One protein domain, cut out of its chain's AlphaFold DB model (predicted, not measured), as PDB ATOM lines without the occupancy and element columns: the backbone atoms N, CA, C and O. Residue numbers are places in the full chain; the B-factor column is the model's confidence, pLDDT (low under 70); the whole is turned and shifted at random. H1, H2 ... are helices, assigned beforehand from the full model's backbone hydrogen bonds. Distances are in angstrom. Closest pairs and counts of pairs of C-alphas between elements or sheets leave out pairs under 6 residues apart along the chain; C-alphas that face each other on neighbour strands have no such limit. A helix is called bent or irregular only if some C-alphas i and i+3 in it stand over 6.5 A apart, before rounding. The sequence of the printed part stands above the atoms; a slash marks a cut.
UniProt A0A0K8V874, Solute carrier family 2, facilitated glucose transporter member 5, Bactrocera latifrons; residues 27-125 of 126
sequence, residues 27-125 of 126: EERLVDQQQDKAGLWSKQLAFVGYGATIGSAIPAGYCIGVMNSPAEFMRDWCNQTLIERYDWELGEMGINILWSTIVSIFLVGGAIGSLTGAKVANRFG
ATOM      1  N   GLU A  27      79.308  -0.040 -47.397       70.19
ATOM      2  CA  GLU A  27      78.084   0.681 -47.771       70.19
ATOM      3  C   GLU A  27      76.840  -0.219 -47.642       70.19
ATOM      4  O   GLU A  27      75.856   0.177 -47.022       70.19
ATOM      5  N   GLU A  28      76.924  -1.469 -48.110       71.38
ATOM      6  CA  GLU A  28      75.846  -2.467 -48.011       71.38
ATOM      7  C   GLU A  28      75.508  -2.797 -46.543       71.38
ATOM      8  O   GLU A  28      74.340  -2.828 -46.154       71.38
ATOM      9  N   ARG A  29      76.525  -2.896 -45.670       71.44
ATOM     10  CA  ARG A  29      76.330  -3.059 -44.217       71.44
ATOM     11  C   ARG A  29      75.679  -1.845 -43.564       71.44
ATOM     12  O   ARG A  29      74.910  -2.019 -42.623       71.44
ATOM     13  N   LEU A  30      75.990  -0.628 -44.008       72.06
ATOM     14  CA  LEU A  30      75.359   0.583 -43.478       72.06
ATOM     15  C   LEU A  30      73.884   0.655 -43.885       72.06
ATOM     16  O   LEU A  30      73.057   1.007 -43.045       72.06
ATOM     17  N   VAL A  31      73.542   0.277 -45.121       69.19
ATOM     18  CA  VAL A  31      72.153   0.228 -45.605       69.19
ATOM     19  C   VAL A  31      71.347  -0.837 -44.860       69.19
ATOM     20  O   VAL A  31      70.278  -0.512 -44.349       69.19
ATOM     21  N   ASP A  32      71.877  -2.048 -44.676       69.31
ATOM     22  CA  ASP A  32      71.207  -3.100 -43.895       69.31
ATOM     23  C   ASP A  32      71.040  -2.708 -42.421       69.31
ATOM     24  O   ASP A  32      69.972  -2.888 -41.838       69.31
ATOM     25  N   GLN A  33      72.053  -2.075 -41.816       65.62
ATOM     26  CA  GLN A  33      71.951  -1.546 -40.452       65.62
ATOM     27  C   GLN A  33      70.932  -0.402 -40.337       65.62
ATOM     28  O   GLN A  33      70.324  -0.231 -39.280       65.62
ATOM     29  N   GLN A  34      70.735   0.402 -41.386       63.41
ATOM     30  CA  GLN A  34      69.670   1.408 -41.434       63.41
ATOM     31  C   GLN A  34      68.291   0.765 -41.634       63.41
ATOM     32  O   GLN A  34      67.341   1.184 -40.974       63.41
ATOM     33  N   GLN A  35      68.190  -0.277 -42.459       62.59
ATOM     34  CA  GLN A  35      66.956  -1.007 -42.757       62.59
ATOM     35  C   GLN A  35      66.448  -1.805 -41.542       62.59
ATOM     36  O   GLN A  35      65.271  -1.715 -41.184       62.59
ATOM     37  N   ASP A  36      67.339  -2.506 -40.834       62.69
ATOM     38  CA  ASP A  36      67.017  -3.221 -39.592       62.69
ATOM     39  C   ASP A  36      66.619  -2.257 -38.474       62.69
ATOM     40  O   ASP A  36      65.655  -2.491 -37.733       62.69
ATOM     41  N   LYS A  37      67.313  -1.115 -38.375       60.41
ATOM     42  CA  LYS A  37      66.902  -0.053 -37.455       60.41
ATOM     43  C   LYS A  37      65.535   0.498 -37.845       60.41
ATOM     44  O   LYS A  37      64.704   0.652 -36.957       60.41
ATOM     45  N   ALA A  38      65.255   0.740 -39.125       60.78
ATOM     46  CA  ALA A  38      63.955   1.226 -39.589       60.78
ATOM     47  C   ALA A  38      62.804   0.282 -39.192       60.78
ATOM     48  O   ALA A  38      61.765   0.748 -38.718       60.78
ATOM     49  N   GLY A  39      63.009  -1.039 -39.272       64.00
ATOM     50  CA  GLY A  39      62.051  -2.037 -38.779       64.00
ATOM     51  C   GLY A  39      61.827  -1.986 -37.260       64.00
ATOM     52  O   GLY A  39      60.702  -2.172 -36.787       64.00
ATOM     53  N   LEU A  40      62.870  -1.683 -36.482       66.94
ATOM     54  CA  LEU A  40      62.794  -1.520 -35.026       66.94
ATOM     55  C   LEU A  40      62.105  -0.203 -34.615       66.94
ATOM     56  O   LEU A  40      61.273  -0.199 -33.705       66.94
ATOM     57  N   TRP A  41      62.394   0.898 -35.317       69.62
ATOM     58  CA  TRP A  41      61.748   2.201 -35.113       69.62
ATOM     59  C   TRP A  41      60.259   2.160 -35.463       69.62
ATOM     60  O   TRP A  41      59.453   2.776 -34.771       69.62
ATOM     61  N   SER A  42      59.875   1.370 -36.469       82.06
ATOM     62  CA  SER A  42      58.473   1.185 -36.854       82.06
ATOM     63  C   SER A  42      57.636   0.555 -35.727       82.06
ATOM     64  O   SER A  42      56.504   0.967 -35.477       82.06
ATOM     65  N   LYS A  43      58.219  -0.374 -34.950       81.19
ATOM     66  CA  LYS A  43      57.563  -0.966 -33.766       81.19
ATOM     67  C   LYS A  43      57.400   0.039 -32.619       81.19
ATOM     68  O   LYS A  43      56.360   0.057 -31.969       81.19
ATOM     69  N   GLN A  44      58.403   0.889 -32.390       85.31
ATOM     70  CA  GLN A  44      58.329   1.963 -31.389       85.31
ATOM     71  C   GLN A  44      57.277   3.012 -31.773       85.31
ATOM     72  O   GLN A  44      56.474   3.428 -30.939       85.31
ATOM     73  N   LEU A  45      57.222   3.383 -33.052       85.25
ATOM     74  CA  LEU A  45      56.231   4.316 -33.574       85.25
ATOM     75  C   LEU A  45      54.807   3.755 -33.464       85.25
ATOM     76  O   LEU A  45      53.895   4.478 -33.065       85.25
ATOM     77  N   ALA A  46      54.618   2.464 -33.751       89.38
ATOM     78  CA  ALA A  46      53.332   1.794 -33.577       89.38
ATOM     79  C   ALA A  46      52.866   1.811 -32.111       89.38
ATOM     80  O   ALA A  46      51.691   2.064 -31.848       89.38
ATOM     81  N   PHE A  47      53.780   1.606 -31.155       91.56
ATOM     82  CA  PHE A  47      53.458   1.667 -29.728       91.56
ATOM     83  C   PHE A  47      53.037   3.076 -29.286       91.56
ATOM     84  O   PHE A  47      52.018   3.226 -28.615       91.56
ATOM     85  N   VAL A  48      53.760   4.116 -29.718       90.94
ATOM     86  CA  VAL A  48      53.383   5.519 -29.460       90.94
ATOM     87  C   VAL A  48      52.037   5.852 -30.100       90.94
ATOM     88  O   VAL A  48      51.193   6.469 -29.456       90.94
ATOM     89  N   GLY A  49      51.806   5.413 -31.338       90.81
ATOM     90  CA  GLY A  49      50.533   5.604 -32.033       90.81
ATOM     91  C   GLY A  49      49.369   4.949 -31.293       90.81
ATOM     92  O   GLY A  49      48.336   5.583 -31.097       90.81
ATOM     93  N   TYR A  50      49.551   3.717 -30.820       93.38
ATOM     94  CA  TYR A  50      48.547   3.002 -30.033       93.38
ATOM     95  C   TYR A  50      48.296   3.659 -28.667       93.38
ATOM     96  O   TYR A  50      47.151   3.840 -28.259       93.38
ATOM     97  N   GLY A  51      49.353   4.088 -27.974       93.12
ATOM     98  CA  GLY A  51      49.230   4.825 -26.716       93.12
ATOM     99  C   GLY A  51      48.498   6.158 -26.892       93.12
ATOM    100  O   GLY A  51      47.608   6.485 -26.109       93.12
ATOM    101  N   ALA A  52      48.807   6.899 -27.958       90.12
ATOM    102  CA  ALA A  52      48.151   8.163 -28.272       90.12
ATOM    103  C   ALA A  52      46.668   7.974 -28.622       90.12
ATOM    104  O   ALA A  52      45.828   8.750 -28.161       90.12
ATOM    105  N   THR A  53      46.317   6.945 -29.401       91.19
ATOM    106  CA  THR A  53      44.916   6.680 -29.756       91.19
ATOM    107  C   THR A  53      44.098   6.228 -28.552       91.19
ATOM    108  O   THR A  53      42.990   6.729 -28.366       91.19
ATOM    109  N   ILE A  54      44.644   5.372 -27.685       94.25
ATOM    110  CA  ILE A  54      43.978   4.980 -26.435       94.25
ATOM    111  C   ILE A  54      43.850   6.155 -25.468       94.25
ATOM    112  O   ILE A  54      42.806   6.317 -24.846       94.25
ATOM    113  N   GLY A  55      44.891   6.976 -25.332       87.81
ATOM    114  CA  GLY A  55      44.905   8.073 -24.367       87.81
ATOM    115  C   GLY A  55      44.041   9.270 -24.765       87.81
ATOM    116  O   GLY A  55      43.588  10.003 -23.892       87.81
ATOM    117  N   SER A  56      43.801   9.479 -26.064       86.88
ATOM    118  CA  SER A  56      43.103  10.675 -26.558       86.88
ATOM    119  C   SER A  56      41.921  10.361 -27.473       86.88
ATOM    120  O   SER A  56      40.793  10.749 -27.171       86.88
ATOM    121  N   ALA A  57      42.147   9.635 -28.568       89.62
ATOM    122  CA  ALA A  57      41.147   9.453 -29.616       89.62
ATOM    123  C   ALA A  57      39.947   8.609 -29.155       89.62
ATOM    124  O   ALA A  57      38.805   8.969 -29.440       89.62
ATOM    125  N   ILE A  58      40.192   7.518 -28.420       92.44
ATOM    126  CA  ILE A  58      39.126   6.631 -27.932       92.44
ATOM    127  C   ILE A  58      38.247   7.334 -26.881       92.44
ATOM    128  O   ILE A  58      37.033   7.367 -27.087       92.44
ATOM    129  N   PRO A  59      38.787   7.947 -25.804       88.50
ATOM    130  CA  PRO A  59      37.973   8.676 -24.832       88.50
ATOM    131  C   PRO A  59      37.202   9.839 -25.461       88.50
ATOM    132  O   PRO A  59      36.016  10.002 -25.188       88.50
ATOM    133  N   ALA A  60      37.840  10.609 -26.351       87.56
ATOM    134  CA  ALA A  60      37.182  11.721 -27.034       87.56
ATOM    135  C   ALA A  60      36.008  11.245 -27.906       87.56
ATOM    136  O   ALA A  60      34.914  11.808 -27.832       87.56
ATOM    137  N   GLY A  61      36.206  10.180 -28.690       88.19
ATOM    138  CA  GLY A  61      35.148   9.576 -29.499       88.19
ATOM    139  C   GLY A  61      34.024   8.971 -28.652       88.19
ATOM    140  O   GLY A  61      32.850   9.144 -28.978       88.19
ATOM    141  N   TYR A  62      34.367   8.325 -27.535       89.75
ATOM    142  CA  TYR A  62      33.399   7.768 -26.589       89.75
ATOM    143  C   TYR A  62      32.499   8.851 -25.990       89.75
ATOM    144  O   TYR A  62      31.279   8.694 -26.001       89.75
ATOM    145  N   CYS A  63      33.066   9.974 -25.537       86.81
ATOM    146  CA  CYS A  63      32.283  11.086 -24.996       86.81
ATOM    147  C   CYS A  63      31.265  11.625 -26.012       86.81
ATOM    148  O   CYS A  63      30.122  11.884 -25.648       86.81
ATOM    149  N   ILE A  64      31.644  11.742 -27.289       85.50
ATOM    150  CA  ILE A  64      30.724  12.179 -28.352       85.50
ATOM    151  C   ILE A  64      29.641  11.124 -28.616       85.50
ATOM    152  O   ILE A  64      28.462  11.464 -28.715       85.50
ATOM    153  N   GLY A  65      30.016   9.845 -28.689       85.12
ATOM    154  CA  GLY A  65      29.075   8.748 -28.929       85.12
ATOM    155  C   GLY A  65      28.029   8.598 -27.820       85.12
ATOM    156  O   GLY A  65      26.838   8.478 -28.105       85.12
ATOM    157  N   VAL A  66      28.459   8.683 -26.558       83.44
ATOM    158  CA  VAL A  66      27.577   8.591 -25.386       83.44
ATOM    159  C   VAL A  66      26.618   9.765 -25.285       83.44
ATOM    160  O   VAL A  66      25.546   9.591 -24.731       83.44
ATOM    161  N   MET A  67      26.937  10.941 -25.822       79.50
ATOM    162  CA  MET A  67      25.967  12.042 -25.843       79.50
ATOM    163  C   MET A  67      24.897  11.868 -26.923       79.50
ATOM    164  O   MET A  67      23.779  12.338 -26.746       79.50
ATOM    165  N   ASN A  68      25.204  11.194 -28.033       82.81
ATOM    166  CA  ASN A  68      24.266  11.075 -29.149       82.81
ATOM    167  C   ASN A  68      23.196   9.992 -28.918       82.81
ATOM    168  O   ASN A  68      22.021  10.217 -29.190       82.81
ATOM    169  N   SER A  69      23.573   8.822 -28.391       80.12
ATOM    170  CA  SER A  69      22.634   7.705 -28.184       80.12
ATOM    171  C   SER A  69      21.472   7.981 -27.215       80.12
ATOM    172  O   SER A  69      20.356   7.568 -27.521       80.12
ATOM    173  N   PRO A  70      21.664   8.652 -26.067       75.75
ATOM    174  CA  PRO A  70      20.591   8.945 -25.134       75.75
ATOM    175  C   PRO A  70      19.943  10.306 -25.402       75.75
ATOM    176  O   PRO A  70      19.202  10.763 -24.546       75.75
ATOM    177  N   ALA A  71      20.198  10.976 -26.534       75.44
ATOM    178  CA  ALA A  71      19.632  12.302 -26.795       75.44
ATOM    179  C   ALA A  71      18.097  12.304 -26.682       75.44
ATOM    180  O   ALA A  71      17.536  13.157 -26.003       75.44
ATOM    181  N   GLU A  72      17.428  11.305 -27.260       77.38
ATOM    182  CA  GLU A  72      15.971  11.150 -27.152       77.38
ATOM    183  C   GLU A  72      15.543  10.710 -25.738       77.38
ATOM    184  O   GLU A  72      14.631  11.283 -25.152       77.38
ATOM    185  N   PHE A  73      16.275   9.780 -25.116       79.06
ATOM    186  CA  PHE A  73      15.964   9.312 -23.759       79.06
ATOM    187  C   PHE A  73      16.124  10.410 -22.690       79.06
ATOM    188  O   PHE A  73      15.353  10.490 -21.738       79.06
ATOM    189  N   MET A  74      17.114  11.289 -22.849       74.94
ATOM    190  CA  MET A  74      17.378  12.427 -21.964       74.94
ATOM    191  C   MET A  74      16.290  13.491 -22.080       74.94
ATOM    192  O   MET A  74      15.965  14.137 -21.084       74.94
ATOM    193  N   ARG A  75      15.722  13.669 -23.279       77.12
ATOM    194  CA  ARG A  75      14.586  14.566 -23.522       77.12
ATOM    195  C   ARG A  75      13.334  14.065 -22.810       77.12
ATOM    196  O   ARG A  75      12.720  14.835 -22.072       77.12
ATOM    197  N   ASP A  76      13.032  12.777 -22.949       81.50
ATOM    198  CA  ASP A  76      11.896  12.139 -22.279       81.50
ATOM    199  C   ASP A  76      12.055  12.152 -20.754       81.50
ATOM    200  O   ASP A  76      11.127  12.519 -20.031       81.50
ATOM    201  N   TRP A  77      13.250  11.827 -20.252       79.19
ATOM    202  CA  TRP A  77      13.548  11.876 -18.821       79.19
ATOM    203  C   TRP A  77      13.455  13.296 -18.248       79.19
ATOM    204  O   TRP A  77      12.926  13.483 -17.150       79.19
ATOM    205  N   CYS A  78      13.922  14.313 -18.983       74.94
ATOM    206  CA  CYS A  78      13.755  15.706 -18.569       74.94
ATOM    207  C   CYS A  78      12.274  16.069 -18.474       74.94
ATOM    208  O   CYS A  78      11.864  16.626 -17.460       74.94
ATOM    209  N   ASN A  79      11.471  15.719 -19.483       81.06
ATOM    210  CA  ASN A  79      10.037  15.993 -19.460       81.06
ATOM    211  C   ASN A  79       9.374  15.371 -18.218       81.06
ATOM    212  O   ASN A  79       8.726  16.069 -17.441       81.06
ATOM    213  N   GLN A  80       9.646  14.088 -17.959       80.25
ATOM    214  CA  GLN A  80       9.127  13.377 -16.785       80.25
ATOM    215  C   GLN A  80       9.565  14.025 -15.462       80.25
ATOM    216  O   GLN A  80       8.744  14.233 -14.574       80.25
ATOM    217  N   THR A  81      10.840  14.409 -15.344       79.94
ATOM    218  CA  THR A  81      11.389  15.016 -14.119       79.94
ATOM    219  C   THR A  81      10.806  16.409 -13.844       79.94
ATOM    220  O   THR A  81      10.624  16.789 -12.685       79.94
ATOM    221  N   LEU A  82      10.531  17.196 -14.887       75.38
ATOM    222  CA  LEU A  82       9.952  18.537 -14.757       75.38
ATOM    223  C   LEU A  82       8.467  18.494 -14.382       75.38
ATOM    224  O   LEU A  82       8.044  19.279 -13.531       75.38
ATOM    225  N   ILE A  83       7.722  17.530 -14.922       80.69
ATOM    226  CA  ILE A  83       6.340  17.262 -14.516       80.69
ATOM    227  C   ILE A  83       6.302  16.823 -13.046       80.69
ATOM    228  O   ILE A  83       5.602  17.428 -12.243       80.69
ATOM    229  N   GLU A  84       7.116  15.838 -12.654       77.25
ATOM    230  CA  GLU A  84       7.094  15.282 -11.292       77.25
ATOM    231  C   GLU A  84       7.500  16.301 -10.212       77.25
ATOM    232  O   GLU A  84       7.018  16.242  -9.080       77.25
ATOM    233  N   ARG A  85       8.395  17.243 -10.542       78.69
ATOM    234  CA  ARG A  85       8.997  18.146  -9.550       78.69
ATOM    235  C   ARG A  85       8.419  19.557  -9.530       78.69
ATOM    236  O   ARG A  85       8.478  20.198  -8.482       78.69
ATOM    237  N   TYR A  86       7.905  20.041 -10.657       77.12
ATOM    238  CA  TYR A  86       7.411  21.413 -10.803       77.12
ATOM    239  C   TYR A  86       5.983  21.495 -11.360       77.12
ATOM    240  O   TYR A  86       5.470  22.605 -11.475       77.12
ATOM    241  N   ASP A  87       5.349  20.360 -11.691       75.38
ATOM    242  CA  ASP A  87       4.035  20.293 -12.358       75.38
ATOM    243  C   ASP A  87       3.999  21.114 -13.664       75.38
ATOM    244  O   ASP A  87       2.982  21.671 -14.076       75.38
ATOM    245  N   TRP A  88       5.163  21.239 -14.309       70.81
ATOM    246  CA  TRP A  88       5.348  21.998 -15.539       70.81
ATOM    247  C   TRP A  88       5.598  21.054 -16.707       70.81
ATOM    248  O   TRP A  88       6.669  20.456 -16.820       70.81
ATOM    249  N   GLU A  89       4.631  20.983 -17.620       70.50
ATOM    250  CA  GLU A  89       4.827  20.381 -18.937       70.50
ATOM    251  C   GLU A  89       5.658  21.327 -19.806       70.50
ATOM    252  O   GLU A  89       5.176  22.336 -20.333       70.50
ATOM    253  N   LEU A  90       6.944  21.014 -19.961       68.31
ATOM    254  CA  LEU A  90       7.761  21.687 -20.961       68.31
ATOM    255  C   LEU A  90       7.388  21.136 -22.333       68.31
ATOM    256  O   LEU A  90       7.655  19.979 -22.645       68.31
ATOM    257  N   GLY A  91       6.821  21.993 -23.182       73.00
ATOM    258  CA  GLY A  91       6.632  21.664 -24.592       73.00
ATOM    259  C   GLY A  91       7.961  21.333 -25.289       73.00
ATOM    260  O   GLY A  91       9.040  21.708 -24.817       73.00
ATOM    261  N   GLU A  92       7.884  20.691 -26.460       76.06
ATOM    262  CA  GLU A  92       9.045  20.259 -27.264       76.06
ATOM    263  C   GLU A  92      10.130  21.337 -27.418       76.06
ATOM    264  O   GLU A  92      11.325  21.043 -27.395       76.06
ATOM    265  N   MET A  93       9.739  22.608 -27.547       78.19
ATOM    266  CA  MET A  93      10.678  23.722 -27.677       78.19
ATOM    267  C   MET A  93      11.572  23.895 -26.436       78.19
ATOM    268  O   MET A  93      12.774  24.111 -26.579       78.19
ATOM    269  N   GLY A  94      11.020  23.771 -25.225       80.38
ATOM    270  CA  GLY A  94      11.776  23.937 -23.979       80.38
ATOM    271  C   GLY A  94      12.800  22.821 -23.770       80.38
ATOM    272  O   GLY A  94      13.955  23.077 -23.429       80.38
ATOM    273  N   ILE A  95      12.399  21.587 -24.070       81.88
ATOM    274  CA  ILE A  95      13.268  20.407 -24.015       81.88
ATOM    275  C   ILE A  95      14.421  20.520 -25.026       81.88
ATOM    276  O   ILE A  95      15.577  20.242 -24.696       81.88
ATOM    277  N   ASN A  96      14.141  21.006 -26.238       83.19
ATOM    278  CA  ASN A  96      15.167  21.240 -27.254       83.19
ATOM    279  C   ASN A  96      16.166  22.338 -26.854       83.19
ATOM    280  O   ASN A  96      17.359  22.206 -27.139       83.19
ATOM    281  N   ILE A  97      15.719  23.395 -26.166       85.62
ATOM    282  CA  ILE A  97      16.603  24.452 -25.641       85.62
ATOM    283  C   ILE A  97      17.529  23.899 -24.550       85.62
ATOM    284  O   ILE A  97      18.732  24.171 -24.574       85.62
ATOM    285  N   LEU A  98      17.003  23.086 -23.628       84.06
ATOM    286  CA  LEU A  98      17.806  22.429 -22.591       84.06
ATOM    287  C   LEU A  98      18.883  21.535 -23.208       84.06
ATOM    288  O   LEU A  98      20.064  21.671 -22.883       84.06
ATOM    289  N   TRP A  99      18.498  20.684 -24.161       82.62
ATOM    290  CA  TRP A  99      19.438  19.816 -24.867       82.62
ATOM    291  C   TRP A  99      20.506  20.611 -25.629       82.62
ATOM    292  O   TRP A  99      21.701  20.337 -25.510       82.62
ATOM    293  N   SER A 100      20.093  21.653 -26.354       86.12
ATOM    294  CA  SER A 100      21.011  22.529 -27.092       86.12
ATOM    295  C   SER A 100      22.001  23.240 -26.164       86.12
ATOM    296  O   SER A 100      23.163  23.426 -26.526       86.12
ATOM    297  N   THR A 101      21.578  23.586 -24.946       89.38
ATOM    298  CA  THR A 101      22.444  24.197 -23.927       89.38
ATOM    299  C   THR A 101      23.520  23.218 -23.450       89.38
ATOM    300  O   THR A 101      24.691  23.590 -23.371       89.38
ATOM    301  N   ILE A 102      23.162  21.954 -23.200       87.38
ATOM    302  CA  ILE A 102      24.113  20.904 -22.797       87.38
ATOM    303  C   ILE A 102      25.179  20.701 -23.883       87.38
ATOM    304  O   ILE A 102      26.379  20.743 -23.596       87.38
ATOM    305  N   VAL A 103      24.748  20.543 -25.139       86.94
ATOM    306  CA  VAL A 103      25.660  20.367 -26.281       86.94
ATOM    307  C   VAL A 103      26.552  21.599 -26.466       86.94
ATOM    308  O   VAL A 103      27.748  21.467 -26.719       86.94
ATOM    309  N   SER A 104      26.011  22.807 -26.285       92.31
ATOM    310  CA  SER A 104      26.786  24.048 -26.371       92.31
ATOM    311  C   SER A 104      27.906  24.108 -25.327       92.31
ATOM    312  O   SER A 104      29.055  24.381 -25.682       92.31
ATOM    313  N   ILE A 105      27.616  23.785 -24.063       91.50
ATOM    314  CA  ILE A 105      28.620  23.778 -22.986       91.50
ATOM    315  C   ILE A 105      29.738  22.771 -23.288       91.50
ATOM    316  O   ILE A 105      30.912  23.085 -23.078       91.50
ATOM    317  N   PHE A 106      29.404  21.598 -23.837       87.12
ATOM    318  CA  PHE A 106      30.402  20.617 -24.270       87.12
ATOM    319  C   PHE A 106      31.352  21.191 -25.334       87.12
ATOM    320  O   PHE A 106      32.573  21.075 -25.206       87.12
ATOM    321  N   LEU A 107      30.813  21.865 -26.354       90.50
ATOM    322  CA  LEU A 107      31.615  22.479 -27.418       90.50
ATOM    323  C   LEU A 107      32.501  23.616 -26.894       90.50
ATOM    324  O   LEU A 107      33.679  23.692 -27.249       90.50
ATOM    325  N   VAL A 108      31.967  24.473 -26.017       94.94
ATOM    326  CA  VAL A 108      32.734  25.549 -25.369       94.94
ATOM    327  C   VAL A 108      33.870  24.968 -24.522       94.94
ATOM    328  O   VAL A 108      35.007  25.433 -24.613       94.94
ATOM    329  N   GLY A 109      33.597  23.910 -23.756       92.12
ATOM    330  CA  GLY A 109      34.612  23.179 -22.999       92.12
ATOM    331  C   GLY A 109      35.710  22.607 -23.898       92.12
ATOM    332  O   GLY A 109      36.893  22.771 -23.601       92.12
ATOM    333  N   GLY A 110      35.340  22.019 -25.040       89.19
ATOM    334  CA  GLY A 110      36.285  21.528 -26.047       89.19
ATOM    335  C   GLY A 110      37.167  22.635 -26.640       89.19
ATOM    336  O   GLY A 110      38.380  22.451 -26.786       89.19
ATOM    337  N   ALA A 111      36.599  23.811 -26.919       93.12
ATOM    338  CA  ALA A 111      37.348  24.966 -27.415       93.12
ATOM    339  C   ALA A 111      38.372  25.472 -26.383       93.12
ATOM    340  O   ALA A 111      39.555  25.630 -26.699       93.12
ATOM    341  N   ILE A 112      37.946  25.658 -25.128       95.38
ATOM    342  CA  ILE A 112      38.822  26.083 -24.023       95.38
ATOM    343  C   ILE A 112      39.908  25.033 -23.753       95.38
ATOM    344  O   ILE A 112      41.081  25.377 -23.570       95.38
ATOM    345  N   GLY A 113      39.537  23.752 -23.766       90.75
ATOM    346  CA  GLY A 113      40.454  22.628 -23.605       90.75
ATOM    347  C   GLY A 113      41.517  22.586 -24.700       90.75
ATOM    348  O   GLY A 113      42.691  22.397 -24.395       90.75
ATOM    349  N   SER A 114      41.148  22.864 -25.953       89.62
ATOM    350  CA  SER A 114      42.086  22.901 -27.085       89.62
ATOM    351  C   SER A 114      43.093  24.050 -26.968       89.62
ATOM    352  O   SER A 114      44.295  23.853 -27.152       89.62
ATOM    353  N   LEU A 115      42.621  25.242 -26.589       92.00
ATOM    354  CA  LEU A 115      43.468  26.420 -26.357       92.00
ATOM    355  C   LEU A 115      44.442  26.198 -25.191       92.00
ATOM    356  O   LEU A 115      45.631  26.515 -25.280       92.00
ATOM    357  N   THR A 116      43.946  25.622 -24.094       91.56
ATOM    358  CA  THR A 116      44.755  25.339 -22.902       91.56
ATOM    359  C   THR A 116      45.746  24.209 -23.168       91.56
ATOM    360  O   THR A 116      46.916  24.328 -22.804       91.56
ATOM    361  N   GLY A 117      45.321  23.158 -23.872       88.81
ATOM    362  CA  GLY A 117      46.165  22.042 -24.291       88.81
ATOM    363  C   GLY A 117      47.348  22.501 -25.139       88.81
ATOM    364  O   GLY A 117      48.472  22.088 -24.874       88.81
ATOM    365  N   ALA A 118      47.140  23.439 -26.071       87.31
ATOM    366  CA  ALA A 118      48.229  24.028 -26.853       87.31
ATOM    367  C   ALA A 118      49.258  24.760 -25.969       87.31
ATOM    368  O   ALA A 118      50.469  24.602 -26.139       87.31
ATOM    369  N   LYS A 119      48.792  25.527 -24.973       89.56
ATOM    370  CA  LYS A 119      49.673  26.233 -24.028       89.56
ATOM    371  C   LYS A 119      50.449  25.264 -23.126       89.56
ATOM    372  O   LYS A 119      51.616  25.512 -22.829       89.56
ATOM    373  N   VAL A 120      49.806  24.183 -22.685       90.81
ATOM    374  CA  VAL A 120      50.407  23.145 -21.832       90.81
ATOM    375  C   VAL A 120      51.430  22.322 -22.616       90.81
ATOM    376  O   VAL A 120      52.546  22.151 -22.129       90.81
ATOM    377  N   ALA A 121      51.112  21.910 -23.845       89.19
ATOM    378  CA  ALA A 121      52.023  21.164 -24.713       89.19
ATOM    379  C   ALA A 121      53.317  21.945 -24.996       89.19
ATOM    380  O   ALA A 121      54.411  21.389 -24.933       89.19
ATOM    381  N   ASN A 122      53.213  23.262 -25.205       89.19
ATOM    382  CA  ASN A 122      54.388  24.118 -25.390       89.19
ATOM    383  C   ASN A 122      55.259  24.254 -24.128       89.19
ATOM    384  O   ASN A 122      56.418  24.643 -24.239       89.19
ATOM    385  N   ARG A 123      54.722  23.970 -22.932       90.19
ATOM    386  CA  ARG A 123      55.458  24.090 -21.663       90.19
ATOM    387  C   ARG A 123      56.024  22.766 -21.156       90.19
ATOM    388  O   ARG A 123      57.101  22.777 -20.570       90.19
ATOM    389  N   PHE A 124      55.306  21.663 -21.344       87.19
ATOM    390  CA  PHE A 124      55.655  20.355 -20.778       87.19
ATOM    391  C   PHE A 124      56.110  19.327 -21.824       87.19
ATOM    392  O   PHE A 124      56.557  18.249 -21.447       87.19
ATOM    393  N   GLY A 125      56.054  19.669 -23.115       77.62
ATOM    394  CA  GLY A 125      56.224  18.706 -24.202       77.62
ATOM    395  C   GLY A 125      54.893  18.062 -24.603       77.62
ATOM    396  O   GLY A 125      53.876  18.249 -23.932       77.62
TER     397      GLY A 125
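This is residues 27 to 125 of the 126 residues of the protein "Solute carrier family 2, facilitated glucose transporter member 5" of Bactrocera latifrons (UniProt A0A0K8V874). Long bent helix H1 leads to short H2, where the chain turns and H3 folds back beside H1b in a narrow V. Residues 27 to 59 and 111 to 125 stick out. The 99 printed residues, three named helices in order H1, H2, H3, class all helix, are extended: radius of gyration of the C-alphas 24.1 A, spans 84 by 28 by 18 A.

H1, residues 27 to 68, one helix by its hydrogen bonds, is bent: C-alphas 55 and 58 are 6.9 A apart. Arm H1a, residues 27 to 55, 41.3 A, begins at (78.084, 0.681, -47.771); H1b is residues 58 to 68, 15.6 A. H2 is residues 71 to 86, 22.1 A. H3, residues 92 to 124, 47.1 A, kinks 26 degrees near residue 118 and ends at (55.655, 20.355, -20.778).

H1a and H1b have a shallow tilt of 34 degrees, only just short of steep. H1b and H3 are near each other, with 8 C-alpha pairs within 10 A. H1b and H2 meet only through their link. H3 touches H2 with residues 95 to 99 alone, closest C-alphas Arg 75 and Ile 95, 6.0 A, at a steep tilt of 62 degrees, opposite ways. H1a is apart from H2 and H3. Every O i to N i+4 pair is within hydrogen-bond range in H1b, H2 and H3; in H1a, 24 of 25.

The farthest C-alphas, Glu 27 and Asp 87, are 84.4 A apart. The printed part has no cut; both links are tight. Its mean pLDDT is 82.0, with residues 31 to 41 and 90 under 70.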